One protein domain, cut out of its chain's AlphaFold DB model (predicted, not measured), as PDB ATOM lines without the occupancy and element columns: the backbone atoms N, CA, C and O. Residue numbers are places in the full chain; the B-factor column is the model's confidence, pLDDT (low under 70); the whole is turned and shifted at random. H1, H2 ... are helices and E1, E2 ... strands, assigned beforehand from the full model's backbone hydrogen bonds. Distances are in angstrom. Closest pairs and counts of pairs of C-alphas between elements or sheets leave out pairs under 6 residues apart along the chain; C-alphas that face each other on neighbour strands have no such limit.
ATOM      1  N   MET A  94      13.329  28.162  -8.959       94.06
ATOM      2  CA  MET A  94      12.004  28.585  -9.417       94.06
ATOM      3  C   MET A  94      10.944  28.095  -8.428       94.06
ATOM      4  O   MET A  94      10.885  26.904  -8.121       94.06
ATOM      5  N   LEU A  95      10.127  29.006  -7.907       92.88
ATOM      6  CA  LEU A  95       9.001  28.710  -7.024       92.88
ATOM      7  C   LEU A  95       7.693  28.953  -7.769       92.88
ATOM      8  O   LEU A  95       7.558  29.968  -8.450       92.88
ATOM      9  N   GLN A  96       6.728  28.051  -7.583       92.94
ATOM     10  CA  GLN A  96       5.405  28.122  -8.218       92.94
ATOM     11  C   GLN A  96       5.496  28.115  -9.753       92.94
ATOM     12  O   GLN A  96       4.733  28.778 -10.454       92.94
ATOM     13  N   SER A  97       6.487  27.396 -10.287       93.19
ATOM     14  CA  SER A  97       6.755  27.323 -11.723       93.19
ATOM     15  C   SER A  97       5.646  26.611 -12.496       93.19
ATOM     16  O   SER A  97       5.525  26.809 -13.697       93.19
ATOM     17  N   GLU A  98       4.805  25.831 -11.818       93.06
ATOM     18  CA  GLU A  98       3.610  25.199 -12.374       93.06
ATOM     19  C   GLU A  98       2.527  26.189 -12.833       93.06
ATOM     20  O   GLU A  98       1.582  25.782 -13.507       93.06
ATOM     21  N   LEU A  99       2.633  27.474 -12.472       91.88
ATOM     22  CA  LEU A  99       1.668  28.505 -12.862       91.88
ATOM     23  C   LEU A  99       1.892  29.055 -14.277       91.88
ATOM     24  O   LEU A  99       0.986  29.681 -14.825       91.88
ATOM     25  N   VAL A 100       3.072  28.827 -14.856       91.88
ATOM     26  CA  VAL A 100       3.500  29.369 -16.154       91.88
ATOM     27  C   VAL A 100       3.968  28.246 -17.079       91.88
ATOM     28  O   VAL A 100       4.286  27.142 -16.625       91.88
ATOM     29  N   SER A 101       4.030  28.502 -18.384       91.50
ATOM     30  CA  SER A 101       4.448  27.487 -19.349       91.50
ATOM     31  C   SER A 101       5.913  27.073 -19.189       91.50
ATOM     32  O   SER A 101       6.809  27.854 -18.857       91.50
ATOM     33  N   SER A 102       6.189  25.812 -19.528       90.50
ATOM     34  CA  SER A 102       7.558  25.280 -19.581       90.50
ATOM     35  C   SER A 102       8.454  26.033 -20.572       90.50
ATOM     36  O   SER A 102       9.652  26.175 -20.324       90.50
ATOM     37  N   ARG A 103       7.883  26.565 -21.663       89.00
ATOM     38  CA  ARG A 103       8.610  27.398 -22.630       89.00
ATOM     39  C   ARG A 103       9.023  28.727 -22.010       89.00
ATOM     40  O   ARG A 103      10.180  29.106 -22.167       89.00
ATOM     41  N   PHE A 104       8.134  29.398 -21.273       90.25
ATOM     42  CA  PHE A 104       8.492  30.632 -20.575       90.25
ATOM     43  C   PHE A 104       9.632  30.390 -19.573       90.25
ATOM     44  O   PHE A 104      10.613  31.133 -19.546       90.25
ATOM     45  N   LEU A 105       9.567  29.293 -18.810       91.94
ATOM     46  CA  LEU A 105      10.647  28.900 -17.895       91.94
ATOM     47  C   LEU A 105      11.972  28.638 -18.625       91.94
ATOM     48  O   LEU A 105      13.033  29.008 -18.120       91.94
ATOM     49  N   HIS A 106      11.922  28.009 -19.803       89.62
ATOM     50  CA  HIS A 106      13.102  27.752 -20.627       89.62
ATOM     51  C   HIS A 106      13.755  29.055 -21.099       89.62
ATOM     52  O   HIS A 106      14.950  29.255 -20.877       89.62
ATOM     53  N   VAL A 107      12.958  29.957 -21.675       89.94
ATOM     54  CA  VAL A 107      13.383  31.290 -22.116       89.94
ATOM     55  C   VAL A 107      13.999  32.075 -20.958       89.94
ATOM     56  O   VAL A 107      15.113  32.582 -21.070       89.94
ATOM     57  N   MET A 108      13.324  32.120 -19.807       91.50
ATOM     58  CA  MET A 108      13.845  32.784 -18.613       91.50
ATOM     59  C   MET A 108      15.184  32.182 -18.167       91.50
ATOM     60  O   MET A 108      16.101  32.919 -17.807       91.50
ATOM     61  N   GLY A 109      15.324  30.856 -18.220       90.44
ATOM     62  CA  GLY A 109      16.584  30.174 -17.929       90.44
ATOM     63  C   GLY A 109      17.723  30.611 -18.856       90.44
ATOM     64  O   GLY A 109      18.823  30.881 -18.376       90.44
ATOM     65  N   GLN A 110      17.459  30.738 -20.159       90.31
ATOM     66  CA  GLN A 110      18.441  31.220 -21.137       90.31
ATOM     67  C   GLN A 110      18.842  32.677 -20.875       90.31
ATOM     68  O   GLN A 110      20.031  32.994 -20.863       90.31
ATOM     69  N   ILE A 111      17.864  33.545 -20.598       91.31
ATOM     70  CA  ILE A 111      18.087  34.958 -20.263       91.31
ATOM     71  C   ILE A 111      18.966  35.068 -19.008       91.31
ATOM     72  O   ILE A 111      20.005  35.723 -19.037       91.31
ATOM     73  N   LEU A 112      18.624  34.371 -17.921       91.25
ATOM     74  CA  LEU A 112      19.408  34.394 -16.679       91.25
ATOM     75  C   LEU A 112      20.849  33.894 -16.886       91.25
ATOM     76  O   LEU A 112      21.792  34.477 -16.354       91.25
ATOM     77  N   GLN A 113      21.052  32.858 -17.705       88.44
ATOM     78  CA  GLN A 113      22.395  32.370 -18.045       88.44
ATOM     79  C   GLN A 113      23.217  33.386 -18.848       88.44
ATOM     80  O   GLN A 113      24.446  33.418 -18.725       88.44
ATOM     81  N   GLN A 114      22.554  34.203 -19.668       88.25
ATOM     82  CA  GLN A 114      23.197  35.225 -20.483       88.25
ATOM     83  C   GLN A 114      23.703  36.407 -19.644       88.25
ATOM     84  O   GLN A 114      24.814  36.883 -19.886       88.25
ATOM     85  N   TYR A 115      22.954  36.842 -18.625       88.00
ATOM     86  CA  TYR A 115      23.363  37.937 -17.729       88.00
ATOM     87  C   TYR A 115      24.158  37.437 -16.525       88.00
ATOM     88  O   TYR A 115      23.722  37.496 -15.373       88.00
ATOM     89  N   GLN A 116      25.375  36.965 -16.790       81.44
ATOM     90  CA  GLN A 116      26.295  36.581 -15.722       81.44
ATOM     91  C   GLN A 116      26.554  37.753 -14.764       81.44
ATOM     92  O   GLN A 116      26.710  38.897 -15.180       81.44
ATOM     93  N   GLY A 117      26.621  37.454 -13.466       83.88
ATOM     94  CA  GLY A 117      26.824  38.460 -12.418       83.88
ATOM     95  C   GLY A 117      25.535  38.983 -11.783       83.88
ATOM     96  O   GLY A 117      25.618  39.665 -10.759       83.88
ATOM     97  N   HIS A 118      24.359  38.617 -12.314       89.31
ATOM     98  CA  HIS A 118      23.091  38.890 -11.643       89.31
ATOM     99  C   HIS A 118      23.089  38.284 -10.233       89.31
ATOM    100  O   HIS A 118      23.650  37.212  -9.976       89.31
ATOM    101  N   ARG A 119      22.409  38.938  -9.293       89.56
ATOM    102  CA  ARG A 119      22.332  38.478  -7.892       89.56
ATOM    103  C   ARG A 119      21.072  37.668  -7.580       89.56
ATOM    104  O   ARG A 119      20.859  37.281  -6.431       89.56
ATOM    105  N   ILE A 120      20.264  37.384  -8.600       91.19
ATOM    106  CA  ILE A 120      19.053  36.569  -8.494       91.19
ATOM    107  C   ILE A 120      19.413  35.138  -8.080       91.19
ATOM    108  O   ILE A 120      20.262  34.488  -8.684       91.19
ATOM    109  N   ARG A 121      18.746  34.658  -7.032       92.06
ATOM    110  CA  ARG A 121      18.834  33.300  -6.476       92.06
ATOM    111  C   ARG A 121      17.506  32.568  -6.557       92.06
ATOM    112  O   ARG A 121      17.481  31.340  -6.586       92.06
ATOM    113  N   THR A 122      16.407  33.314  -6.573       94.81
ATOM    114  CA  THR A 122      15.058  32.759  -6.573       94.81
ATOM    115  C   THR A 122      14.158  33.590  -7.469       94.81
ATOM    116  O   THR A 122      14.200  34.815  -7.402       94.81
ATOM    117  N   VAL A 123      13.313  32.932  -8.255       95.44
ATOM    118  CA  VAL A 123      12.181  33.554  -8.946       95.44
ATOM    119  C   VAL A 123      10.905  32.911  -8.417       95.44
ATOM    120  O   VAL A 123      10.831  31.689  -8.315       95.44
ATOM    121  N   SER A 124       9.919  33.721  -8.050       94.44
ATOM    122  CA  SER A 124       8.632  33.267  -7.523       94.44
ATOM    123  C   SER A 124       7.492  33.823  -8.355       94.44
ATOM    124  O   SER A 124       7.464  35.019  -8.637       94.44
ATOM    125  N   PHE A 125       6.517  32.980  -8.679       94.00
ATOM    126  CA  PHE A 125       5.324  33.383  -9.419       94.00
ATOM    127  C   PHE A 125       4.108  33.498  -8.494       94.00
ATOM    128  O   PHE A 125       3.577  32.500  -8.017       94.00
ATOM    129  N   SER A 126       3.642  34.719  -8.229       90.44
ATOM    130  CA  SER A 126       2.498  34.962  -7.346       90.44
ATOM    131  C   SER A 126       1.192  35.102  -8.127       90.44
ATOM    132  O   SER A 126       1.009  36.046  -8.893       90.44
ATOM    133  N   ALA A 127       0.241  34.207  -7.848       85.25
ATOM    134  CA  ALA A 127      -1.143  34.300  -8.318       85.25
ATOM    135  C   ALA A 127      -2.013  35.280  -7.500       85.25
ATOM    136  O   ALA A 127      -3.059  35.710  -7.970       85.25
ATOM    137  N   LYS A 128      -1.615  35.613  -6.261       74.38
ATOM    138  CA  LYS A 128      -2.450  36.351  -5.286       74.38
ATOM    139  C   LYS A 128      -2.178  37.863  -5.251       74.38
ATOM    140  O   LYS A 128      -2.650  38.541  -4.342       74.38
ATOM    141  N   GLY A 129      -1.398  38.379  -6.198       63.22
ATOM    142  CA  GLY A 129      -0.908  39.753  -6.155       63.22
ATOM    143  C   GLY A 129       0.335  39.923  -5.274       63.22
ATOM    144  O   GLY A 129       0.586  39.153  -4.342       63.22
ATOM    145  N   TYR A 130       1.140  40.926  -5.604       62.78
ATOM    146  CA  TYR A 130       2.232  41.472  -4.800       62.78
ATOM    147  C   TYR A 130       2.330  42.976  -5.105       62.78
ATOM    148  O   TYR A 130       2.177  43.343  -6.275       62.78
ATOM    149  N   PRO A 131       2.586  43.855  -4.121       55.91
ATOM    150  CA  PRO A 131       2.877  43.624  -2.700       55.91
ATOM    151  C   PRO A 131       1.636  43.395  -1.820       55.91
ATOM    152  O   PRO A 131       0.491  43.507  -2.254       55.91
ATOM    153  N   ARG A 132       1.864  43.008  -0.554       52.44
ATOM    154  CA  ARG A 132       0.805  42.846   0.460       52.44
ATOM    155  C   ARG A 132       0.485  44.203   1.104       52.44
ATOM    156  O   ARG A 132       1.401  44.846   1.582       52.44
ATOM    157  N   ARG A 133      -0.811  44.549   1.193       44.91
ATOM    158  CA  ARG A 133      -1.446  45.652   1.966       44.91
ATOM    159  C   ARG A 133      -0.637  46.960   2.108       44.91
ATOM    160  O   ARG A 133       0.208  47.064   2.987       44.91
ATOM    161  N   GLY A 134      -1.059  48.002   1.383       46.09
ATOM    162  CA  GLY A 134      -0.626  49.397   1.596       46.09
ATOM    163  C   GLY A 134       0.421  49.917   0.609       46.09
ATOM    164  O   GLY A 134       0.768  51.092   0.662       46.09
ATOM    165  N   GLU A 135       0.877  49.059  -0.299       53.81
ATOM    166  CA  GLU A 135       1.757  49.386  -1.420       53.81
ATOM    167  C   GLU A 135       1.009  49.109  -2.736       53.81
ATOM    168  O   GLU A 135       0.145  48.224  -2.790       53.81
ATOM    169  N   LEU A 136       1.317  49.861  -3.797       54.78
ATOM    170  CA  LEU A 136       0.654  49.662  -5.083       54.78
ATOM    171  C   LEU A 136       1.072  48.349  -5.753       54.78
ATOM    172  O   LEU A 136       2.239  47.964  -5.677       54.78
ATOM    173  N   PRO A 137       0.147  47.678  -6.462       62.72
ATOM    174  CA  PRO A 137       0.452  46.463  -7.205       62.72
ATOM    175  C   PRO A 137       1.455  46.743  -8.329       62.72
ATOM    176  O   PRO A 137       1.126  47.373  -9.336       62.72
ATOM    177  N   VAL A 138       2.670  46.218  -8.164       77.31
ATOM    178  CA  VAL A 138       3.727  46.225  -9.184       77.31
ATOM    179  C   VAL A 138       3.669  44.952 -10.028       77.31
ATOM    180  O   VAL A 138       3.115  43.934  -9.603       77.31
ATOM    181  N   MET A 139       4.228  45.013 -11.239       84.69
ATOM    182  CA  MET A 139       4.341  43.861 -12.148       84.69
ATOM    183  C   MET A 139       5.296  42.798 -11.603       84.69
ATOM    184  O   MET A 139       5.009  41.601 -11.634       84.69
ATOM    185  N   GLY A 140       6.403  43.245 -11.022       86.44
ATOM    186  CA  GLY A 140       7.319  42.408 -10.274       86.44
ATOM    187  C   GLY A 140       8.173  43.237  -9.329       86.44
ATOM    188  O   GLY A 140       8.032  44.455  -9.269       86.44
ATOM    189  N   VAL A 141       8.989  42.552  -8.533       86.56
ATOM    190  CA  VAL A 141       9.972  43.202  -7.666       86.56
ATOM    191  C   VAL A 141      11.202  42.330  -7.488       86.56
ATOM    192  O   VAL A 141      11.096  41.109  -7.320       86.56
ATOM    193  N   TYR A 142      12.364  42.965  -7.416       88.44
ATOM    194  CA  TYR A 142      13.602  42.365  -6.959       88.44
ATOM    195  C   TYR A 142      13.894  42.692  -5.487       88.44
ATOM    196  O   TYR A 142      14.309  43.785  -5.099       88.44
ATOM    197  N   ILE A 143      13.759  41.683  -4.628       85.62
ATOM    198  CA  ILE A 143      14.118  41.754  -3.212       85.62
ATOM    199  C   ILE A 143      15.617  41.492  -3.059       85.62
ATOM    200  O   ILE A 143      16.073  40.355  -2.898       85.62
ATOM    201  N   ARG A 144      16.394  42.578  -3.041       82.56
ATOM    202  CA  ARG A 144      17.866  42.577  -2.932       82.56
ATOM    203  C   ARG A 144      18.425  41.687  -1.826       82.56
ATOM    204  O   ARG A 144      19.384  40.953  -2.047       82.56
ATOM    205  N   LYS A 145      17.828  41.745  -0.631       81.56
ATOM    206  CA  LYS A 145      18.322  41.034   0.561       81.56
ATOM    207  C   LYS A 145      18.330  39.514   0.380       81.56
ATOM    208  O   LYS A 145      19.222  38.844   0.897       81.56
ATOM    209  N   SER A 146      17.333  38.975  -0.316       85.25
ATOM    210  CA  SER A 146      17.204  37.540  -0.576       85.25
ATOM    211  C   SER A 146      17.657  37.145  -1.983       85.25
ATOM    212  O   SER A 146      17.866  35.959  -2.236       85.25
ATOM    213  N   GLY A 147      17.849  38.114  -2.882       87.69
ATOM    214  CA  GLY A 147      18.080  37.858  -4.300       87.69
ATOM    215  C   GLY A 147      16.837  37.272  -4.971       87.69
ATOM    216  O   GLY A 147      16.956  36.377  -5.802       87.69
ATOM    217  N   THR A 148      15.640  37.693  -4.554       91.12
ATOM    218  CA  THR A 148      14.381  37.100  -5.025       91.12
ATOM    219  C   THR A 148      13.691  38.023  -6.007       91.12
ATOM    220  O   THR A 148      13.419  39.162  -5.658       91.12
ATOM    221  N   VAL A 149      13.350  37.515  -7.185       92.06
ATOM    222  CA  VAL A 149      12.395  38.163  -8.085       92.06
ATOM    223  C   VAL A 149      11.012  37.586  -7.825       92.06
ATOM    224  O   VAL A 149      10.851  36.367  -7.783       92.06
ATOM    225  N   ILE A 150      10.015  38.442  -7.638       91.81
ATOM    226  CA  ILE A 150       8.616  38.029  -7.517       91.81
ATOM    227  C   ILE A 150       7.854  38.584  -8.711       91.81
ATOM    228  O   ILE A 150       7.809  39.794  -8.886       91.81
ATOM    229  N   PHE A 151       7.229  37.705  -9.488       93.25
ATOM    230  CA  PHE A 151       6.281  38.064 -10.537       93.25
ATOM    231  C   PHE A 151       4.873  38.148  -9.963       93.25
ATOM    232  O   PHE A 151       4.416  37.223  -9.284       93.25
ATOM    233  N   ASN A 152       4.158  39.219 -10.282       90.94
ATOM    234  CA  ASN A 152       2.741  39.353  -9.991       90.94
ATOM    235  C   ASN A 152       1.924  38.962 -11.231       90.94
ATOM    236  O   ASN A 152       1.595  39.793 -12.076       90.94
ATOM    237  N   LEU A 153       1.586  37.674 -11.335       92.38
ATOM    238  CA  LEU A 153       0.900  37.131 -12.508       92.38
ATOM    239  C   LEU A 153      -0.480  37.765 -12.720       92.38
ATOM    240  O   LEU A 153      -0.863  38.048 -13.853       92.38
ATOM    241  N   LEU A 154      -1.215  38.025 -11.635       89.19
ATOM    242  CA  LEU A 154      -2.523  38.669 -11.723       89.19
ATOM    243  C   LEU A 154      -2.400  40.077 -12.315       89.19
ATOM    244  O   LEU A 154      -3.162  40.429 -13.210       89.19
ATOM    245  N   ARG A 155      -1.398  40.851 -11.886       87.56
ATOM    246  CA  ARG A 155      -1.177  42.207 -12.400       87.56
ATOM    247  C   ARG A 155      -0.783  42.213 -13.874       87.56
ATOM    248  O   ARG A 155      -1.303  43.038 -14.620       87.56
ATOM    249  N   HIS A 156       0.060  41.274 -14.308       90.88
ATOM    250  CA  HIS A 156       0.368  41.095 -15.730       90.88
ATOM    251  C   HIS A 156      -0.894  40.823 -16.557       90.88
ATOM    252  O   HIS A 156      -1.092  41.443 -17.603       90.88
ATOM    253  N   PHE A 157      -1.771  39.940 -16.068       92.00
ATOM    254  CA  PHE A 157      -3.038  39.635 -16.731       92.00
ATOM    255  C   PHE A 157      -3.975  40.848 -16.785       92.00
ATOM    256  O   PHE A 157      -4.480  41.185 -17.853       92.00
ATOM    257  N   GLU A 158      -4.199  41.517 -15.651       85.75
ATOM    258  CA  GLU A 158      -5.066  42.697 -15.561       85.75
ATOM    259  C   GLU A 158      -4.591  43.815 -16.488       85.75
ATOM    260  O   GLU A 158      -5.398  44.415 -17.199       85.75
ATOM    261  N   ASN A 159      -3.279  44.052 -16.522       83.75
ATOM    262  CA  ASN A 159      -2.685  45.051 -17.394       83.75
ATOM    263  C   ASN A 159      -2.907  44.710 -18.872       83.75
ATOM    264  O   ASN A 159      -3.396  45.541 -19.634       83.75
ATOM    265  N   ALA A 160      -2.618  43.470 -19.270       90.31
ATOM    266  CA  ALA A 160      -2.827  43.010 -20.639       90.31
ATOM    267  C   ALA A 160      -4.302  43.087 -21.064       90.31
ATOM    268  O   ALA A 160      -4.616  43.558 -22.158       90.31
ATOM    269  N   ALA A 161      -5.222  42.676 -20.185       89.56
ATOM    270  CA  ALA A 161      -6.658  42.783 -20.412       89.56
ATOM    271  C   ALA A 161      -7.093  44.241 -20.604       89.56
ATOM    272  O   ALA A 161      -7.843  44.545 -21.531       89.56
ATOM    273  N   GLN A 162      -6.598  45.151 -19.763       81.06
ATOM    274  CA  GLN A 162      -6.903  46.573 -19.865       81.06
ATOM    275  C   GLN A 162      -6.361  47.185 -21.161       81.06
ATOM    276  O   GLN A 162      -7.081  47.935 -21.818       81.06
ATOM    277  N   MET A 163      -5.128  46.858 -21.554       79.31
ATOM    278  CA  MET A 163      -4.539  47.323 -22.815       79.31
ATOM    279  C   MET A 163      -5.364  46.858 -24.016       79.31
ATOM    280  O   MET A 163      -5.760  47.683 -24.841       79.31
ATOM    281  N   ALA A 164      -5.691  45.566 -24.071       86.62
ATOM    282  CA  ALA A 164      -6.468  44.984 -25.160       86.62
ATOM    283  C   ALA A 164      -7.924  45.481 -25.198       86.62
ATOM    284  O   ALA A 164      -8.551  45.497 -26.256       86.62
ATOM    285  N   LEU A 165      -8.506  45.856 -24.056       81.88
ATOM    286  CA  LEU A 165      -9.890  46.333 -23.989       81.88
ATOM    287  C   LEU A 165     -10.012  47.835 -24.263       81.88
ATOM    288  O   LEU A 165     -10.919  48.256 -24.975       81.88
ATOM    289  N   VAL A 166      -9.127  48.645 -23.678       71.31
ATOM    290  CA  VAL A 166      -9.286  50.107 -23.608       71.31
ATOM    291  C   VAL A 166      -8.384  50.844 -24.592       71.31
ATOM    292  O   VAL A 166      -8.753  51.923 -25.053       71.31
ATOM    293  N   ILE A 167      -7.200  50.306 -24.891       64.81
ATOM    294  CA  ILE A 167      -6.173  51.046 -25.629       64.81
ATOM    295  C   ILE A 167      -6.122  50.596 -27.084       64.81
ATOM    296  O   ILE A 167      -6.342  51.413 -27.975       64.81
ATOM    297  N   ASP A 168      -5.863  49.311 -27.324       73.50
ATOM    298  CA  ASP A 168      -5.801  48.762 -28.675       73.50
ATOM    299  C   ASP A 168      -6.242  47.295 -28.694       73.50
ATOM    300  O   ASP A 168      -5.536  46.384 -28.255       73.50
ATOM    301  N   SER A 169      -7.431  47.069 -29.252       80.31
ATOM    302  CA  SER A 169      -8.024  45.737 -29.381       80.31
ATOM    303  C   SER A 169      -7.359  44.845 -30.425       80.31
ATOM    304  O   SER A 169      -7.728  43.675 -30.524       80.31
ATOM    305  N   GLY A 170      -6.432  45.379 -31.226       84.31
ATOM    306  CA  GLY A 170      -5.614  44.613 -32.162       84.31
ATOM    307  C   GLY A 170      -4.631  43.675 -31.466       84.31
ATOM    308  O   GLY A 170      -4.288  42.642 -32.036       84.31
ATOM    309  N   PHE A 171      -4.220  43.979 -30.232       88.19
ATOM    310  CA  PHE A 171      -3.346  43.103 -29.456       88.19
ATOM    311  C   PHE A 171      -4.100  41.926 -28.852       88.19
ATOM    312  O   PHE A 171      -5.207  42.074 -28.326       88.19
ATOM    313  N   SER A 172      -3.462  40.756 -28.863       91.56
ATOM    314  CA  SER A 172      -3.919  39.637 -28.052       91.56
ATOM    315  C   SER A 172      -3.485  39.830 -26.603       91.56
ATOM    316  O   SER A 172      -2.337  40.174 -26.309       91.56
ATOM    317  N   ILE A 173      -4.399  39.552 -25.670       92.06
ATOM    318  CA  ILE A 173      -4.080  39.531 -24.234       92.06
ATOM    319  C   ILE A 173      -2.892  38.603 -23.962       92.06
ATOM    320  O   ILE A 173      -2.025  38.927 -23.157       92.06
ATOM    321  N   HIS A 174      -2.824  37.465 -24.657       90.94
ATOM    322  CA  HIS A 174      -1.750  36.502 -24.458       90.94
ATOM    323  C   HIS A 174      -0.374  37.053 -24.858       90.94
ATOM    324  O   HIS A 174       0.578  36.923 -24.088       90.94
ATOM    325  N   GLY A 175      -0.278  37.724 -26.012       87.88
ATOM    326  CA  GLY A 175       0.957  38.379 -26.445       87.88
ATOM    327  C   GLY A 175       1.400  39.467 -25.468       87.88
ATOM    328  O   GLY A 175       2.566  39.515 -25.082       87.88
ATOM    329  N   LEU A 176       0.461  40.288 -24.990       89.00
ATOM    330  CA  LEU A 176       0.738  41.345 -24.012       89.00
ATOM    331  C   LEU A 176       1.245  40.804 -22.668       89.00
ATOM    332  O   LEU A 176       2.158  41.385 -22.085       89.00
ATOM    333  N   ILE A 177       0.695  39.687 -22.183       91.12
ATOM    334  CA  ILE A 177       1.176  39.023 -20.960       91.12
ATOM    335  C   ILE A 177       2.634  38.604 -21.128       91.12
ATOM    336  O   ILE A 177       3.469  38.945 -20.293       91.12
ATOM    337  N   TRP A 178       2.945  37.897 -22.216       89.12
ATOM    338  CA  TRP A 178       4.291  37.396 -22.482       89.12
ATOM    339  C   TRP A 178       5.312  38.525 -22.600       89.12
ATOM    340  O   TRP A 178       6.352  38.495 -21.940       89.12
ATOM    341  N   HIS A 179       4.985  39.554 -23.382       87.12
ATOM    342  CA  HIS A 179       5.810  40.753 -23.513       87.12
ATOM    343  C   HIS A 179       6.074  41.409 -22.156       87.12
ATOM    344  O   HIS A 179       7.222  41.660 -21.786       87.12
ATOM    345  N   SER A 180       5.015  41.612 -21.375       88.69
ATOM    346  CA  SER A 180       5.104  42.250 -20.068       88.69
ATOM    347  C   SER A 180       5.940  41.439 -19.073       88.69
ATOM    348  O   SER A 180       6.770  42.010 -18.366       88.69
ATOM    349  N   MET A 181       5.783  40.115 -19.038       91.94
ATOM    350  CA  MET A 181       6.582  39.247 -18.172       91.94
ATOM    351  C   MET A 181       8.062  39.235 -18.569       91.94
ATOM    352  O   MET A 181       8.932  39.273 -17.700       91.94
ATOM    353  N   LEU A 182       8.375  39.225 -19.867       90.88
ATOM    354  CA  LEU A 182       9.759  39.321 -20.339       90.88
ATOM    355  C   LEU A 182      10.399  40.655 -19.943       90.88
ATOM    356  O   LEU A 182      11.534  40.670 -19.465       90.88
ATOM    357  N   ARG A 183       9.662  41.764 -20.068       89.38
ATOM    358  CA  ARG A 183      10.137  43.077 -19.612       89.38
ATOM    359  C   ARG A 183      10.382  43.106 -18.115       89.38
ATOM    360  O   ARG A 183      11.441  43.558 -17.704       89.38
ATOM    361  N   THR A 184       9.471  42.567 -17.309       91.62
ATOM    362  CA  THR A 184       9.680  42.471 -15.859       91.62
ATOM    363  C   THR A 184      10.909  41.636 -15.521       91.62
ATOM    364  O   THR A 184      11.712  42.066 -14.704       91.62
ATOM    365  N   LEU A 185      11.136  40.500 -16.185       93.62
ATOM    366  CA  LEU A 185      12.353  39.717 -15.963       93.62
ATOM    367  C   LEU A 185      13.620  40.547 -16.201       93.62
ATOM    368  O   LEU A 185      14.517  40.557 -15.361       93.62
ATOM    369  N   LEU A 186      13.694  41.228 -17.347       92.62
ATOM    370  CA  LEU A 186      14.840  42.061 -17.703       92.62
ATOM    371  C   LEU A 186      15.009  43.214 -16.711       92.62
ATOM    372  O   LEU A 186      16.113  43.448 -16.224       92.62
ATOM    373  N   HIS A 187      13.916  43.866 -16.342       89.31
ATOM    374  CA  HIS A 187      13.924  44.995 -15.422       89.31
ATOM    375  C   HIS A 187      14.516  44.594 -14.071       89.31
ATOM    376  O   HIS A 187      15.457  45.211 -13.571       89.31
ATOM    377  N   GLU A 188      14.069  43.461 -13.535       91.25
ATOM    378  CA  GLU A 188      14.587  42.957 -12.269       91.25
ATOM    379  C   GLU A 188      16.019  42.401 -12.379       91.25
ATOM    380  O   GLU A 188      16.788  42.456 -11.412       91.25
ATOM    381  N   ILE A 189      16.435  41.907 -13.552       92.88
ATOM    382  CA  ILE A 189      17.841  41.569 -13.818       92.88
ATOM    383  C   ILE A 189      18.707  42.828 -13.765       92.88
ATOM    384  O   ILE A 189      19.746  42.793 -13.099       92.88
ATOM    385  N   HIS A 190      18.283  43.925 -14.399       91.62
ATOM    386  CA  HIS A 190      18.990  45.206 -14.359       91.62
ATOM    387  C   HIS A 190      19.195  45.666 -12.915       91.62
ATOM    388  O   HIS A 190      20.329  45.909 -12.494       91.62
ATOM    389  N   HIS A 191      18.126  45.666 -12.117       87.62
ATOM    390  CA  HIS A 191      18.204  45.978 -10.690       87.62
ATOM    391  C   HIS A 191      19.168  45.060  -9.942       87.62
ATOM    392  O   HIS A 191      19.956  45.502  -9.104       87.62
ATOM    393  N   SER A 192      19.173  43.769 -10.270       90.25
ATOM    394  CA  SER A 192      20.077  42.810  -9.636       90.25
ATOM    395  C   SER A 192      21.558  43.010  -9.976       90.25
ATOM    396  O   SER A 192      22.413  42.600  -9.182       90.25
ATOM    397  N   LEU A 193      21.855  43.618 -11.127       89.06
ATOM    398  CA  LEU A 193      23.206  43.919 -11.596       89.06
ATOM    399  C   LEU A 193      23.711  45.252 -11.033       89.06
ATOM    400  O   LEU A 193      24.861  45.325 -10.593       89.06
ATOM    401  N   ASN A 194      22.853  46.273 -11.020       84.06
ATOM    402  CA  ASN A 194      23.272  47.659 -10.828       84.06
ATOM    403  C   ASN A 194      23.024  48.197  -9.415       84.06
ATOM    404  O   ASN A 194      23.798  49.033  -8.945       84.06
ATOM    405  N   LEU A 195      22.040  47.676  -8.672       77.88
ATOM    406  CA  LEU A 195      21.765  48.205  -7.336       77.88
ATOM    407  C   LEU A 195      22.852  47.788  -6.319       77.88
ATOM    408  O   LEU A 195      23.187  46.596  -6.185       77.88
ATOM    409  N   PRO A 196      23.416  48.741  -5.550       67.06
ATOM    410  CA  PRO A 196      24.449  48.454  -4.563       67.06
ATOM    411  C   PRO A 196      23.909  47.605  -3.402       67.06
ATOM    412  O   PRO A 196      22.737  47.661  -3.025       67.06
ATOM    413  N   TYR A 197      24.782  46.778  -2.820       58.28
ATOM    414  CA  TYR A 197      24.429  45.927  -1.683       58.28
ATOM    415  C   TYR A 197      24.555  46.734  -0.381       58.28
ATOM    416  O   TYR A 197      25.665  47.056   0.031       58.28
ATOM    417  N   GLY A 198      23.431  47.037   0.279       55.25
ATOM    418  CA  GLY A 198      23.426  47.561   1.654       55.25
ATOM    419  C   GLY A 198      23.607  49.075   1.831       55.25
ATOM    420  O   GLY A 198      24.059  49.480   2.898       55.25
ATOM    421  N   GLY A 199      23.262  49.897   0.835       55.81
ATOM    422  CA  GLY A 199      23.130  51.353   1.001       55.81
ATOM    423  C   GLY A 199      21.674  51.778   1.212       55.81
ATOM    424  O   GLY A 199      20.773  51.147   0.661       55.81
ATOM    425  N   GLU A 200      21.447  52.834   1.999       54.69
ATOM    426  CA  GLU A 200      20.188  53.587   1.938       54.69
ATOM    427  C   GLU A 200      20.150  54.316   0.592       54.69
ATOM    428  O   GLU A 200      21.048  55.097   0.274       54.69
ATOM    429  N   GLU A 201      19.152  54.009  -0.230       58.91
ATOM    430  CA  GLU A 201      18.916  54.740  -1.470       58.91
ATOM    431  C   GLU A 201      18.072  55.970  -1.177       58.91
ATOM    432  O   GLU A 201      17.097  55.906  -0.429       58.91
ATOM    433  N   THR A 202      18.436  57.086  -1.795       57.62
ATOM    434  CA  THR A 202      17.544  58.238  -1.877       57.62
ATOM    435  C   THR A 202      16.465  57.966  -2.930       57.62
ATOM    436  O   THR A 202      16.702  57.226  -3.888       57.62
ATOM    437  N   GLU A 203      15.290  58.588  -2.794       59.41
ATOM    438  CA  GLU A 203      14.216  58.501  -3.804       59.41
ATOM    439  C   GLU A 203      14.699  58.905  -5.208       59.41
ATOM    440  O   GLU A 203      14.298  58.303  -6.199       59.41
ATOM    441  N   GLU A 204      15.611  59.878  -5.312       58.59
ATOM    442  CA  GLU A 204      16.200  60.299  -6.593       58.59
ATOM    443  C   GLU A 204      17.029  59.191  -7.261       58.59
ATOM    444  O   GLU A 204      16.971  59.026  -8.483       58.59
ATOM    445  N   VAL A 205      17.782  58.412  -6.476       62.50
ATOM    446  CA  VAL A 205      18.553  57.270  -6.990       62.50
ATOM    447  C   VAL A 205      17.603  56.172  -7.456       62.50
ATOM    448  O   VAL A 205      17.811  55.623  -8.533       62.50
ATOM    449  N   GLN A 206      16.525  55.911  -6.714       65.00
ATOM    450  CA  GLN A 206      15.506  54.942  -7.129       65.00
ATOM    451  C   GLN A 206      14.817  55.377  -8.422       65.00
ATOM    452  O   GLN A 206      14.800  54.621  -9.382       65.00
ATOM    453  N   SER A 207      14.336  56.619  -8.505       63.50
ATOM    454  CA  SER A 207      13.668  57.126  -9.709       63.50
ATOM    455  C   SER A 207      14.575  57.106 -10.947       63.50
ATOM    456  O   SER A 207      14.122  56.765 -12.041       63.50
ATOM    457  N   THR A 208      15.861  57.425 -10.782       70.38
ATOM    458  CA  THR A 208      16.833  57.378 -11.883       70.38
ATOM    459  C   THR A 208      17.097  55.942 -12.336       70.38
ATOM    460  O   THR A 208      17.100  55.672 -13.535       70.38
ATOM    461  N   GLU A 209      17.287  55.011 -11.400       78.12
ATOM    462  CA  GLU A 209      17.529  53.600 -11.718       78.12
ATOM    463  C   GLU A 209      16.309  52.923 -12.349       78.12
ATOM    464  O   GLU A 209      16.472  52.158 -13.294       78.12
ATOM    465  N   GLU A 210      15.091  53.247 -11.913       77.06
ATOM    466  CA  GLU A 210      13.848  52.773 -12.540       77.06
ATOM    467  C   GLU A 210      13.752  53.205 -14.015       77.06
ATOM    468  O   GLU A 210      13.435  52.400 -14.898       77.06
ATOM    469  N   LEU A 211      14.102  54.464 -14.313       71.69
ATOM    470  CA  LEU A 211      14.137  54.973 -15.685       71.69
ATOM    471  C   LEU A 211      15.208  54.266 -16.529       71.69
ATOM    472  O   LEU A 211      14.940  53.882 -17.672       71.69
ATOM    473  N   LEU A 212      16.413  54.089 -15.978       74.88
ATOM    474  CA  LEU A 212      17.512  53.394 -16.653       74.88
ATOM    475  C   LEU A 212      17.167  51.926 -16.917       74.88
ATOM    476  O   LEU A 212      17.373  51.446 -18.032       74.88
ATOM    477  N   ALA A 213      16.577  51.240 -15.937       80.88
ATOM    478  CA  ALA A 213      16.102  49.872 -16.077       80.88
ATOM    479  C   ALA A 213      15.063  49.769 -17.198       80.88
ATOM    480  O   ALA A 213      15.181  48.897 -18.059       80.88
ATOM    481  N   GLY A 214      14.095  50.689 -17.256       76.00
ATOM    482  CA  GLY A 214      13.103  50.749 -18.333       76.00
ATOM    483  C   GLY A 214      13.727  50.909 -19.726       76.00
ATOM    484  O   GLY A 214      13.427  50.133 -20.633       76.00
ATOM    485  N   GLN A 215      14.642  51.869 -19.896       75.69
ATOM    486  CA  GLN A 215      15.330  52.110 -21.176       75.69
ATOM    487  C   GLN A 215      16.210  50.929 -21.604       75.69
ATOM    488  O   GLN A 215      16.255  50.561 -22.785       75.69
ATOM    489  N   TRP A 216      16.901  50.319 -20.640       83.94
ATOM    490  CA  TRP A 216      17.713  49.136 -20.875       83.94
ATOM    491  C   TRP A 216      16.848  47.957 -21.327       83.94
ATOM    492  O   TRP A 216      17.177  47.321 -22.326       83.94
ATOM    493  N   CYS A 217      15.706  47.721 -20.674       85.94
ATOM    494  CA  CYS A 217      14.776  46.651 -21.043       85.94
ATOM    495  C   CYS A 217      14.292  46.757 -22.486       85.94
ATOM    496  O   CYS A 217      14.273  45.746 -23.181       85.94
ATOM    497  N   GLU A 218      13.929  47.957 -22.949       77.62
ATOM    498  CA  GLU A 218      13.486  48.155 -24.338       77.62
ATOM    499  C   GLU A 218      14.565  47.780 -25.349       77.62
ATOM    500  O   GLU A 218      14.307  47.087 -26.335       77.62
ATOM    501  N   THR A 219      15.796  48.211 -25.085       78.44
ATOM    502  CA  THR A 219      16.933  47.894 -25.954       78.44
ATOM    503  C   THR A 219      17.210  46.392 -25.950       78.44
ATOM    504  O   THR A 219      17.474  45.778 -26.986       78.44
ATOM    505  N   GLU A 220      17.134  45.788 -24.770       85.81
ATOM    506  CA  GLU A 220      17.558  44.420 -24.563       85.81
ATOM    507  C   GLU A 220      16.538  43.405 -25.073       85.81
ATOM    508  O   GLU A 220      16.915  42.403 -25.682       85.81
ATOM    509  N   ILE A 221      15.245  43.680 -24.909       84.81
ATOM    510  CA  ILE A 221      14.194  42.803 -25.413       84.81
ATOM    511  C   ILE A 221      14.212  42.772 -26.947       84.81
ATOM    512  O   ILE A 221      14.151  41.683 -27.513       84.81
ATOM    513  N   HIS A 222      14.441  43.916 -27.614       80.56
ATOM    514  CA  HIS A 222      14.635  43.982 -29.068       80.56
ATOM    515  C   HIS A 222      15.808  43.092 -29.497       80.56
ATOM    516  O   HIS A 222      15.726  42.361 -30.475       80.56
ATOM    517  N   ARG A 223      16.912  43.084 -28.745       83.31
ATOM    518  CA  ARG A 223      18.045  42.196 -29.037       83.31
ATOM    519  C   ARG A 223      17.689  40.718 -28.834       83.31
ATOM    520  O   ARG A 223      18.089  39.880 -29.641       83.31
ATOM    521  N   LEU A 224      16.983  40.387 -27.754       85.38
ATOM    522  CA  LEU A 224      16.702  39.005 -27.365       85.38
ATOM    523  C   LEU A 224      15.639  38.329 -28.232       85.38
ATOM    524  O   LEU A 224      15.779  37.133 -28.485       85.38
ATOM    525  N   VAL A 225      14.629  39.055 -28.727       82.75
ATOM    526  CA  VAL A 225      13.592  38.468 -29.600       82.75
ATOM    527  C   VAL A 225      14.186  37.845 -30.865       82.75
ATOM    528  O   VAL A 225      13.690  36.822 -31.323       82.75
ATOM    529  N   HIS A 226      15.304  38.374 -31.371       78.62
ATOM    530  CA  HIS A 226      16.006  37.811 -32.532       78.62
ATOM    531  C   HIS A 226      16.946  36.646 -32.194       78.62
ATOM    532  O   HIS A 226      17.399  35.946 -33.096       78.62
ATOM    533  N   ILE A 227      17.285  36.450 -30.917       80.56
ATOM    534  CA  ILE A 227      18.289  35.465 -30.484       80.56
ATOM    535  C   ILE A 227      17.636  34.236 -29.851       80.56
ATOM    536  O   ILE A 227      18.153  33.131 -30.010       80.56
ATOM    537  N   LEU A 228      16.531  34.420 -29.125       73.56
ATOM    538  CA  LEU A 228      15.959  33.399 -28.241       73.56
ATOM    539  C   LEU A 228      14.583  32.871 -28.673       73.56
ATOM    540  O   LEU A 228      13.990  32.120 -27.908       73.56
ATOM    541  N   ASP A 229      14.088  33.216 -29.871       72.88
ATOM    542  CA  ASP A 229      12.770  32.769 -30.370       72.88
ATOM    543  C   ASP A 229      11.670  32.978 -29.307       72.88
ATOM    544  O   ASP A 229      11.057  32.038 -28.785       72.88
ATOM    545  N   LEU A 230      11.502  34.242 -28.900       72.56
ATOM    546  CA  LEU A 230      10.672  34.665 -27.767       72.56
ATOM    547  C   LEU A 230       9.179  34.641 -28.107       72.56
ATOM    548  O   LEU A 230       8.501  35.665 -28.064       72.56
ATOM    549  N   GLU A 231       8.674  33.454 -28.427       75.31
ATOM    550  CA  GLU A 231       7.304  33.270 -28.888       75.31
ATOM    551  C   GLU A 231       6.387  32.724 -27.799       75.31
ATOM    552  O   GLU A 231       6.760  31.746 -27.131       75.31
ATOM    553  N   PRO A 232       5.187  33.318 -27.632       74.81
ATOM    554  CA  PRO A 232       4.200  32.807 -26.702       74.81
ATOM    555  C   PRO A 232       3.810  31.373 -27.064       74.81
ATOM    556  O   PRO A 232       3.720  30.999 -28.234       74.81
ATOM    557  N   THR A 233       3.571  30.542 -26.049       78.94
ATOM    558  CA  THR A 233       3.052  29.182 -26.264       78.94
ATOM    559  C   THR A 233       1.600  29.213 -26.721       78.94
ATOM    560  O   THR A 233       1.009  30.257 -26.993       78.94
ATOM    561  N   ARG A 234       0.957  28.048 -26.783       84.56
ATOM    562  CA  ARG A 234      -0.503  28.025 -26.803       84.56
ATOM    563  C   ARG A 234      -0.997  28.452 -25.422       84.56
ATOM    564  O   ARG A 234      -0.387  28.100 -24.414       84.56
ATOM    565  N   LEU A 235      -2.127  29.155 -25.367       85.56
ATOM    566  CA  LEU A 235      -2.753  29.528 -24.092       85.56
ATOM    567  C   LEU A 235      -3.076  28.291 -23.232       85.56
ATOM    568  O   LEU A 235      -3.041  28.355 -22.009       85.56
ATOM    569  N   ASP A 236      -3.350  27.145 -23.862       84.69
ATOM    570  CA  ASP A 236      -3.599  25.883 -23.158       84.69
ATOM    571  C   ASP A 236      -2.401  25.384 -22.331       84.69
ATOM    572  O   ASP A 236      -2.608  24.632 -21.376       84.69
ATOM    573  N   ASP A 237      -1.187  25.835 -22.661       86.06
ATOM    574  CA  ASP A 237       0.054  25.505 -21.956       86.06
ATOM    575  C   ASP A 237       0.354  26.468 -20.788       86.06
ATOM    576  O   ASP A 237       1.388  26.326 -20.135       86.06
ATOM    577  N   GLU A 238      -0.531  27.437 -20.515       86.44
ATOM    578  CA  GLU A 238      -0.388  28.475 -19.481       86.44
ATOM    579  C   GLU A 238      -1.485  28.327 -18.405       86.44
ATOM    580  O   GLU A 238      -2.536  28.972 -18.492       86.44
ATOM    581  N   PRO A 239      -1.299  27.479 -17.372       86.44
ATOM    582  CA  PRO A 239      -2.380  27.078 -16.466       86.44
ATOM    583  C   PRO A 239      -3.079  28.242 -15.754       86.44
ATOM    584  O   PRO A 239      -4.311  28.266 -15.660       86.44
ATOM    585  N   PHE A 240      -2.305  29.221 -15.273       92.56
ATOM    586  CA  PHE A 240      -2.853  30.399 -14.609       92.56
ATOM    587  C   PHE A 240      -3.610  31.294 -15.602       92.56
ATOM    588  O   PHE A 240      -4.809  31.534 -15.442       92.56
ATOM    589  N   PHE A 241      -2.940  31.734 -16.671       92.88
ATOM    590  CA  PHE A 241      -3.505  32.703 -17.614       92.88
ATOM    591  C   PHE A 241      -4.675  32.157 -18.424       92.88
ATOM    592  O   PHE A 241      -5.611  32.902 -18.707       92.88
ATOM    593  N   ARG A 242      -4.675  30.859 -18.745       93.19
ATOM    594  CA  ARG A 242      -5.803  30.186 -19.397       93.19
ATOM    595  C   ARG A 242      -7.098  30.382 -18.619       93.19
ATOM    596  O   ARG A 242      -8.128  30.727 -19.197       93.19
ATOM    597  N   THR A 243      -7.038  30.162 -17.309       91.31
ATOM    598  CA  THR A 243      -8.204  30.258 -16.427       91.31
ATOM    599  C   THR A 243      -8.713  31.698 -16.388       91.31
ATOM    600  O   THR A 243      -9.875  31.943 -16.716       91.31
ATOM    601  N   CYS A 244      -7.821  32.658 -16.118       93.38
ATOM    602  CA  CYS A 244      -8.155  34.083 -16.105       93.38
ATOM    603  C   CYS A 244      -8.741  34.557 -17.445       93.38
ATOM    604  O   CYS A 244      -9.725  35.297 -17.474       93.38
ATOM    605  N   PHE A 245      -8.175  34.103 -18.567       94.56
ATOM    606  CA  PHE A 245      -8.645  34.458 -19.902       94.56
ATOM    607  C   PHE A 245     -10.088  34.002 -20.132       94.56
ATOM    608  O   PHE A 245     -10.920  34.805 -20.551       94.56
ATOM    609  N   TYR A 246     -10.428  32.745 -19.831       94.00
ATOM    610  CA  TYR A 246     -11.797  32.259 -20.029       94.00
ATOM    611  C   TYR A 246     -12.817  32.953 -19.128       94.00
ATOM    612  O   TYR A 246     -13.922  33.254 -19.588       94.00
ATOM    613  N   GLU A 247     -12.453  33.234 -17.879       92.88
ATOM    614  CA  GLU A 247     -13.302  33.985 -16.954       92.88
ATOM    615  C   GLU A 247     -13.573  35.400 -17.469       92.88
ATOM    616  O   GLU A 247     -14.728  35.835 -17.504       92.88
ATOM    617  N   LEU A 248     -12.533  36.087 -17.950       93.69
ATOM    618  CA  LEU A 248     -12.664  37.397 -18.575       93.69
ATOM    619  C   LEU A 248     -13.569  37.333 -19.808       93.69
ATOM    620  O   LEU A 248     -14.518  38.106 -19.901       93.69
ATOM    621  N   MET A 249     -13.343  36.384 -20.723       95.50
ATOM    622  CA  MET A 249     -14.185  36.227 -21.917       95.50
ATOM    623  C   MET A 249     -15.660  36.012 -21.554       95.50
ATOM    624  O   MET A 249     -16.545  36.566 -22.205       95.50
ATOM    625  N   LEU A 250     -15.945  35.222 -20.512       93.94
ATOM    626  CA  LEU A 250     -17.310  34.997 -20.036       93.94
ATOM    627  C   LEU A 250     -17.919  36.271 -19.435       93.94
ATOM    628  O   LEU A 250     -19.075  36.588 -19.722       93.94
ATOM    629  N   ARG A 251     -17.160  36.993 -18.606       93.19
ATOM    630  CA  ARG A 251     -17.600  38.242 -17.973       93.19
ATOM    631  C   ARG A 251     -17.910  39.314 -19.013       93.19
ATOM    632  O   ARG A 251     -19.001  39.874 -18.994       93.19
ATOM    633  N   GLU A 252     -16.992  39.549 -19.944       91.56
ATOM    634  CA  GLU A 252     -17.145  40.566 -20.988       91.56
ATOM    635  C   GLU A 252     -18.264  40.201 -21.973       91.56
ATOM    636  O   GLU A 252     -19.039  41.064 -22.383       91.56
ATOM    637  N   SER A 253     -18.448  38.912 -22.277       92.75
ATOM    638  CA  SER A 253     -19.593  38.460 -23.075       92.75
ATOM    639  C   SER A 253     -20.926  38.764 -22.388       92.75
ATOM    640  O   SER A 253     -21.869  39.169 -23.066       92.75
ATOM    641  N   LYS A 254     -21.023  38.585 -21.063       90.69
ATOM    642  CA  LYS A 254     -22.227  38.936 -20.287       90.69
ATOM    643  C   LYS A 254     -22.446  40.447 -20.197       90.69
ATOM    644  O   LYS A 254     -23.589  40.879 -20.115       90.69
ATOM    645  N   ALA A 255     -21.372  41.232 -20.242       88.50
ATOM    646  CA  ALA A 255     -21.417  42.693 -20.253       88.50
ATOM    647  C   ALA A 255     -21.779  43.294 -21.629       88.50
ATOM    648  O   ALA A 255     -21.842  44.512 -21.757       88.50
ATOM    649  N   GLY A 256     -22.019  42.466 -22.655       90.44
ATOM    650  CA  GLY A 256     -22.381  42.921 -24.001       90.44
ATOM    651  C   GLY A 256     -21.193  43.175 -24.936       90.44
ATOM    652  O   GLY A 256     -21.400  43.573 -26.078       90.44
ATOM    653  N   ASN A 257     -19.959  42.871 -24.521       90.75
ATOM    654  CA  ASN A 257     -18.738  43.093 -25.310       90.75
ATOM    655  C   ASN A 257     -18.444  41.934 -26.293       90.75
ATOM    656  O   ASN A 257     -17.298  41.514 -26.464       90.75
ATOM    657  N   GLY A 258     -19.484  41.382 -26.930       92.00
ATOM    658  CA  GLY A 258     -19.407  40.154 -27.734       92.00
ATOM    659  C   GLY A 258     -18.433  40.226 -28.916       92.00
ATOM    660  O   GLY A 258     -17.673  39.283 -29.142       92.00
ATOM    661  N   ASP A 259     -18.394  41.358 -29.622       92.12
ATOM    662  CA  ASP A 259     -17.495  41.552 -30.767       92.12
ATOM    663  C   ASP A 259     -16.021  41.553 -30.347       92.12
ATOM    664  O   ASP A 259     -15.188  40.894 -30.977       92.12
ATOM    665  N   TRP A 260     -15.711  42.227 -29.235       93.75
ATOM    666  CA  TRP A 260     -14.370  42.245 -28.653       93.75
ATOM    667  C   TRP A 260     -13.948  40.851 -28.172       93.75
ATOM    668  O   TRP A 260     -12.851  40.398 -28.498       93.75
ATOM    669  N   VAL A 261     -14.839  40.123 -27.485       94.94
ATOM    670  CA  VAL A 261     -14.594  38.729 -27.066       94.94
ATOM    671  C   VAL A 261     -14.310  37.840 -28.278       94.94
ATOM    672  O   VAL A 261     -13.360  37.055 -28.273       94.94
ATOM    673  N   GLY A 262     -15.111  37.971 -29.339       94.50
ATOM    674  CA  GLY A 262     -14.912  37.239 -30.587       94.50
ATOM    675  C   GLY A 262     -13.568  37.561 -31.242       94.50
ATOM    676  O   GLY A 262     -12.895  36.656 -31.733       94.50
ATOM    677  N   LYS A 263     -13.149  38.832 -31.214       94.06
ATOM    678  CA  LYS A 263     -11.840  39.266 -31.715       94.06
ATOM    679  C   LYS A 263     -10.697  38.654 -30.907       94.06
ATOM    680  O   LYS A 263      -9.843  38.005 -31.501       94.06
ATOM    681  N   GLN A 264     -10.711  38.778 -29.580       94.56
ATOM    682  CA  GLN A 264      -9.653  38.238 -28.719       94.56
ATOM    683  C   GLN A 264      -9.494  36.723 -28.867       94.56
ATOM    684  O   GLN A 264      -8.371  36.234 -28.976       94.56
ATOM    685  N   ARG A 265     -10.602  35.975 -28.957       93.75
ATOM    686  CA  ARG A 265     -10.556  34.530 -29.235       93.75
ATOM    687  C   ARG A 265      -9.887  34.224 -30.569       93.75
ATOM    688  O   ARG A 265      -8.982  33.406 -30.598       93.75
ATOM    689  N   ARG A 266     -10.265  34.921 -31.648       93.50
ATOM    690  CA  ARG A 266      -9.641  34.726 -32.968       93.50
ATOM    691  C   ARG A 266      -8.139  34.994 -32.946       93.50
ATOM    692  O   ARG A 266      -7.403  34.230 -33.556       93.50
ATOM    693  N   LEU A 267      -7.693  36.045 -32.254       92.25
ATOM    694  CA  LEU A 267      -6.265  36.351 -32.133       92.25
ATOM    695  C   LEU A 267      -5.517  35.230 -31.406       92.25
ATOM    696  O   LEU A 267      -4.511  34.744 -31.911       92.25
ATOM    697  N   VAL A 268      -6.034  34.780 -30.259       90.38
ATOM    698  CA  VAL A 268      -5.410  33.710 -29.465       90.38
ATOM    699  C   VAL A 268      -5.431  32.367 -30.200       90.38
ATOM    700  O   VAL A 268      -4.408  31.688 -30.241       90.38
ATOM    701  N   ASP A 269      -6.557  31.995 -30.812       89.81
ATOM    702  CA  ASP A 269      -6.709  30.731 -31.545       89.81
ATOM    703  C   ASP A 269      -5.791  30.673 -32.777       89.81
ATOM    704  O   ASP A 269      -5.279  29.607 -33.122       89.81
ATOM    705  N   ALA A 270      -5.561  31.821 -33.422       89.50
ATOM    706  CA  ALA A 270      -4.633  31.959 -34.539       89.50
ATOM    707  C   ALA A 270      -3.163  32.114 -34.104       89.50
ATOM    708  O   ALA A 270      -2.290  32.149 -34.966       89.50
ATOM    709  N   GLY A 271      -2.873  32.204 -32.800       87.31
ATOM    710  CA  GLY A 271      -1.515  32.414 -32.292       87.31
ATOM    711  C   GLY A 271      -0.937  33.795 -32.619       87.31
ATOM    712  O   GLY A 271       0.274  33.940 -32.715       87.31
ATOM    713  N   LEU A 272      -1.788  34.806 -32.813       88.62
ATOM    714  CA  LEU A 272      -1.364  36.162 -33.158       88.62
ATOM    715  C   LEU A 272      -1.039  36.981 -31.910       88.62
ATOM    716  O   LEU A 272      -1.774  36.963 -30.917       88.62
ATOM    717  N   ILE A 273       0.024  37.778 -31.990       87.44
ATOM    718  CA  ILE A 273       0.341  38.812 -30.996       87.44
ATOM    719  C   ILE A 273      -0.439  40.086 -31.308       87.44
ATOM    720  O   ILE A 273      -0.982  40.714 -30.399       87.44
ATOM    721  N   TYR A 274      -0.531  40.448 -32.590       87.75
ATOM    722  CA  TYR A 274      -1.234  41.647 -33.027       87.75
ATOM    723  C   TYR A 274      -1.879  41.476 -34.405       87.75
ATOM    724  O   TYR A 274      -1.373  40.759 -35.271       87.75
ATOM    725  N   TRP A 275      -2.998  42.166 -34.605       87.44
ATOM    726  CA  TRP A 275      -3.680  42.292 -35.885       87.44
ATOM    727  C   TRP A 275      -4.111  43.738 -36.120       87.44
ATOM    728  O   TRP A 275      -4.928  44.278 -35.367       87.44
ATOM    729  N   ASP A 276      -3.625  44.331 -37.209       82.19
ATOM    730  CA  ASP A 276      -4.108  45.625 -37.680       82.19
ATOM    731  C   ASP A 276      -5.286  45.431 -38.638       82.19
ATOM    732  O   ASP A 276      -5.137  44.929 -39.754       82.19
ATOM    733  N   GLU A 277      -6.467  45.885 -38.228       79.94
ATOM    734  CA  GLU A 277      -7.669  45.837 -39.062       79.94
ATOM    735  C   GLU A 277      -7.588  46.743 -40.293       79.94
ATOM    736  O   GLU A 277      -8.213  46.431 -41.303       79.94
ATOM    737  N   LYS A 278      -6.835  47.849 -40.240       76.94
ATOM    738  CA  LYS A 278      -6.749  48.802 -41.356       76.94
ATOM    739  C   LYS A 278      -5.866  48.273 -42.473       76.94
ATOM    740  O   LYS A 278      -6.231  48.368 -43.642       76.94
ATOM    741  N   SER A 279      -4.692  47.752 -42.121       75.50
ATOM    742  CA  SER A 279      -3.738  47.220 -43.098       75.50
ATOM    743  C   SER A 279      -3.891  45.721 -43.358       75.50
ATOM    744  O   SER A 279      -3.246  45.209 -44.271       75.50
ATOM    745  N   HIS A 280      -4.747  45.026 -42.599       80.31
ATOM    746  CA  HIS A 280      -4.865  43.564 -42.602       80.31
ATOM    747  C   HIS A 280      -3.522  42.858 -42.337       80.31
ATOM    748  O   HIS A 280      -3.261  41.775 -42.867       80.31
ATOM    749  N   ALA A 281      -2.652  43.486 -41.542       80.81
ATOM    750  CA  ALA A 281      -1.355  42.936 -41.181       80.81
ATOM    751  C   ALA A 281      -1.468  42.057 -39.928       80.81
ATOM    752  O   ALA A 281      -1.959  42.499 -38.888       80.81
ATOM    753  N   ALA A 282      -0.963  40.826 -40.030       85.56
ATOM    754  CA  ALA A 282      -0.796  39.913 -38.905       85.56
ATOM    755  C   ALA A 282       0.634  39.983 -38.366       85.56
ATOM    756  O   ALA A 282       1.601  39.891 -39.125       85.56
ATOM    757  N   ILE A 283       0.757  40.101 -37.047       84.75
ATOM    758  CA  ILE A 283       2.012  39.946 -36.320       84.75
ATOM    759  C   ILE A 283       1.910  38.661 -35.511       84.75
ATOM    760  O   ILE A 283       1.195  38.582 -34.509       84.75
ATOM    761  N   GLU A 284       2.623  37.653 -35.990       84.69
ATOM    762  CA  GLU A 284       2.658  36.317 -35.398       84.69
ATOM    763  C   GLU A 284       3.737  36.202 -34.326       84.69
ATOM    764  O   GLU A 284       3.585  35.404 -33.410       84.69
ATOM    765  N   THR A 285       4.799  37.013 -34.424       83.69
ATOM    766  CA  THR A 285       5.978  36.875 -33.567       83.69
ATOM    767  C   THR A 285       6.419  38.155 -32.877       83.69
ATOM    768  O   THR A 285       6.202  39.260 -33.386       83.69
ATOM    769  N   MET A 286       7.073  38.018 -31.717       81.75
ATOM    770  CA  MET A 286       7.671  39.167 -31.026       81.75
ATOM    771  C   MET A 286       8.799  39.763 -31.870       81.75
ATOM    772  O   MET A 286       8.923  40.982 -31.958       81.75
ATOM    773  N   ALA A 287       9.570  38.924 -32.567       82.06
ATOM    774  CA  ALA A 287      10.566  39.393 -33.523       82.06
ATOM    775  C   ALA A 287       9.929  40.241 -34.634       82.06
ATOM    776  O   ALA A 287      10.406  41.339 -34.886       82.06
ATOM    777  N   MET A 288       8.806  39.814 -35.228       80.19
ATOM    778  CA  MET A 288       8.073  40.639 -36.199       80.19
ATOM    779  C   MET A 288       7.566  41.941 -35.582       80.19
ATOM    780  O   MET A 288       7.594  42.971 -36.251       80.19
ATOM    781  N   LEU A 289       7.101  41.926 -34.331       78.19
ATOM    782  CA  LEU A 289       6.659  43.142 -33.644       78.19
ATOM    783  C   LEU A 289       7.797  44.179 -33.563       78.19
ATOM    784  O   LEU A 289       7.572  45.356 -33.843       78.19
ATOM    785  N   TYR A 290       9.017  43.735 -33.250       73.69
ATOM    786  CA  TYR A 290      10.199  44.591 -33.118       73.69
ATOM    787  C   TYR A 290      10.911  44.893 -34.454       73.69
ATOM    788  O   TYR A 290      11.271  46.041 -34.696       73.69
ATOM    789  N   ASP A 291      11.033  43.959 -35.396       72.94
ATOM    790  CA  ASP A 291      11.611  44.211 -36.730       72.94
ATOM    791  C   ASP A 291      10.795  45.228 -37.529       72.94
ATOM    792  O   ASP A 291      11.342  46.059 -38.264       72.94
ATOM    793  N   ASN A 292       9.471  45.190 -37.360       60.44
ATOM    794  CA  ASN A 292       8.584  46.177 -37.959       60.44
ATOM    795  C   ASN A 292       8.772  47.580 -37.359       60.44
ATOM    796  O   ASN A 292       8.407  48.555 -38.016       60.44
ATOM    797  N   SER A 293       9.394  47.704 -36.179       52.56
ATOM    798  CA  SER A 293       9.757  48.995 -35.587       52.56
ATOM    799  C   SER A 293      11.070  49.583 -36.097       52.56
ATOM    800  O   SER A 293      11.172  50.795 -36.283       52.56
ATOM    801  N   ALA A 294      12.077  48.743 -36.350       46.16
ATOM    802  CA  ALA A 294      13.440  49.202 -36.615       46.16
ATOM    803  C   ALA A 294      13.669  49.700 -38.055       46.16
ATOM    804  O   ALA A 294      14.617  50.444 -38.302       46.16
ATOM    805  N   ASN A 295      12.820  49.309 -39.015       45.22
ATOM    806  CA  ASN A 295      13.161  49.418 -40.437       45.22
ATOM    807  C   ASN A 295      12.393  50.451 -41.284       45.22
ATOM    808  O   ASN A 295      12.787  50.620 -42.438       45.22
ATOM    809  N   GLN A 296      11.326  51.138 -40.835       40.09
ATOM    810  CA  GLN A 296      10.529  51.962 -41.775       40.09
ATOM    811  C   GLN A 296       9.921  53.252 -41.203       40.09
ATOM    812  O   GLN A 296       9.080  53.242 -40.311       40.09
TER     813      GLN A 296
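What this domain is: This is residues 94 to 296 of the 394 residues of the protein "WYL domain-containing protein" of Desulfococcus oleovorans (strain DSM 6200 / JCM 39069 / Hxd3) (UniProt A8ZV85). A small three-stranded sheet of E1, E3 and E2 covers one side of a long helix, H3, which runs through the middle of the domain, and H4 crosses H3 on another side. H2 and the helical hairpin of H5 and H6 gather round the first end of H3, while the small hairpin of E4 and E5 and the last helix, H7, lie on the side away from the sheet. The printed part has 203 residues with seven named helices and five named strands, in the order H1 E1 E2 E3 H2 H3 H4 H5 H6 E4 E5 H7, and is mostly helix. The larger sheet is mixed, the smaller antiparallel. The whole is compact, with a radius of gyration of the C-alphas of 17.5 A and spans of 52 by 42 by 32 A.

Where its parts are: The larger sheet has E1, residues 122 to 126, E3, residues 148 to 152, and E2, residues 140 to 143. H3, residues 173 to 194, is 31.5 A long and begins at C-alpha 173 (-4.080, 39.531, -24.234). H4, residues 203 to 228, is 35.1 A long, with a kink of 36 degrees near residue 222. H1 is residues 102 to 114, from C-alpha 102 (7.558, 25.280, -19.581); H2, residues 153 to 167, is 20.4 A long; H5, residues 239 to 254, is 23.4 A long; H6 is residues 258 to 269. E4 is residues 274 to 276, E5 residues 281 to 283, and H7 residues 286 to 294, ending at C-alpha 294 (13.440, 49.202, -36.615).

How they stand to each other: E1 and E3 are parallel, with N 124 and O 149 2.8 A apart; E2 and E3 form an antiparallel hairpin, with N 143 and O 148 at 2.7 A. H3 on one face of this sheet makes two layers, at a height over the sheet of 9.1 A. H2 only grazes the sheet. H3 is the hub: it touches H4 at a steep tilt of 58 degrees, with C-alphas 187 and 213 closest at 5.4 A, and H2, with 160 and 173 at 5.2 A. It only just touches H1 and H6, with 3 pairs of C-alphas within 8 A each. H5 and H6 form a helical hairpin, with C-alphas 249 and 261 closest at 5.7 A. H7 touches H4, with C-alphas 225 and 287 closest at 5.0 A. In the hairpin of E4 and E5, N 283 and O 274 are 2.9 A apart. Every O i to N i+4 pair is within hydrogen-bond range in H1, H2, H3 and H6; H4 has 20 of 22, H5 11 of 12 and H7 4 of 5.

The domain as a whole: The C-alphas of Gly 198 and Gly 256, the two farthest apart, are 52.7 A apart. The printed part has no cut, and the link from E1 to E2 is long. Residues 199 to 204, of which 203 to 204 belong to H4, stand free. pLDDT is under 70 at residues 129 to 137, 167, 196 to 207 and 292 to 296 of the model.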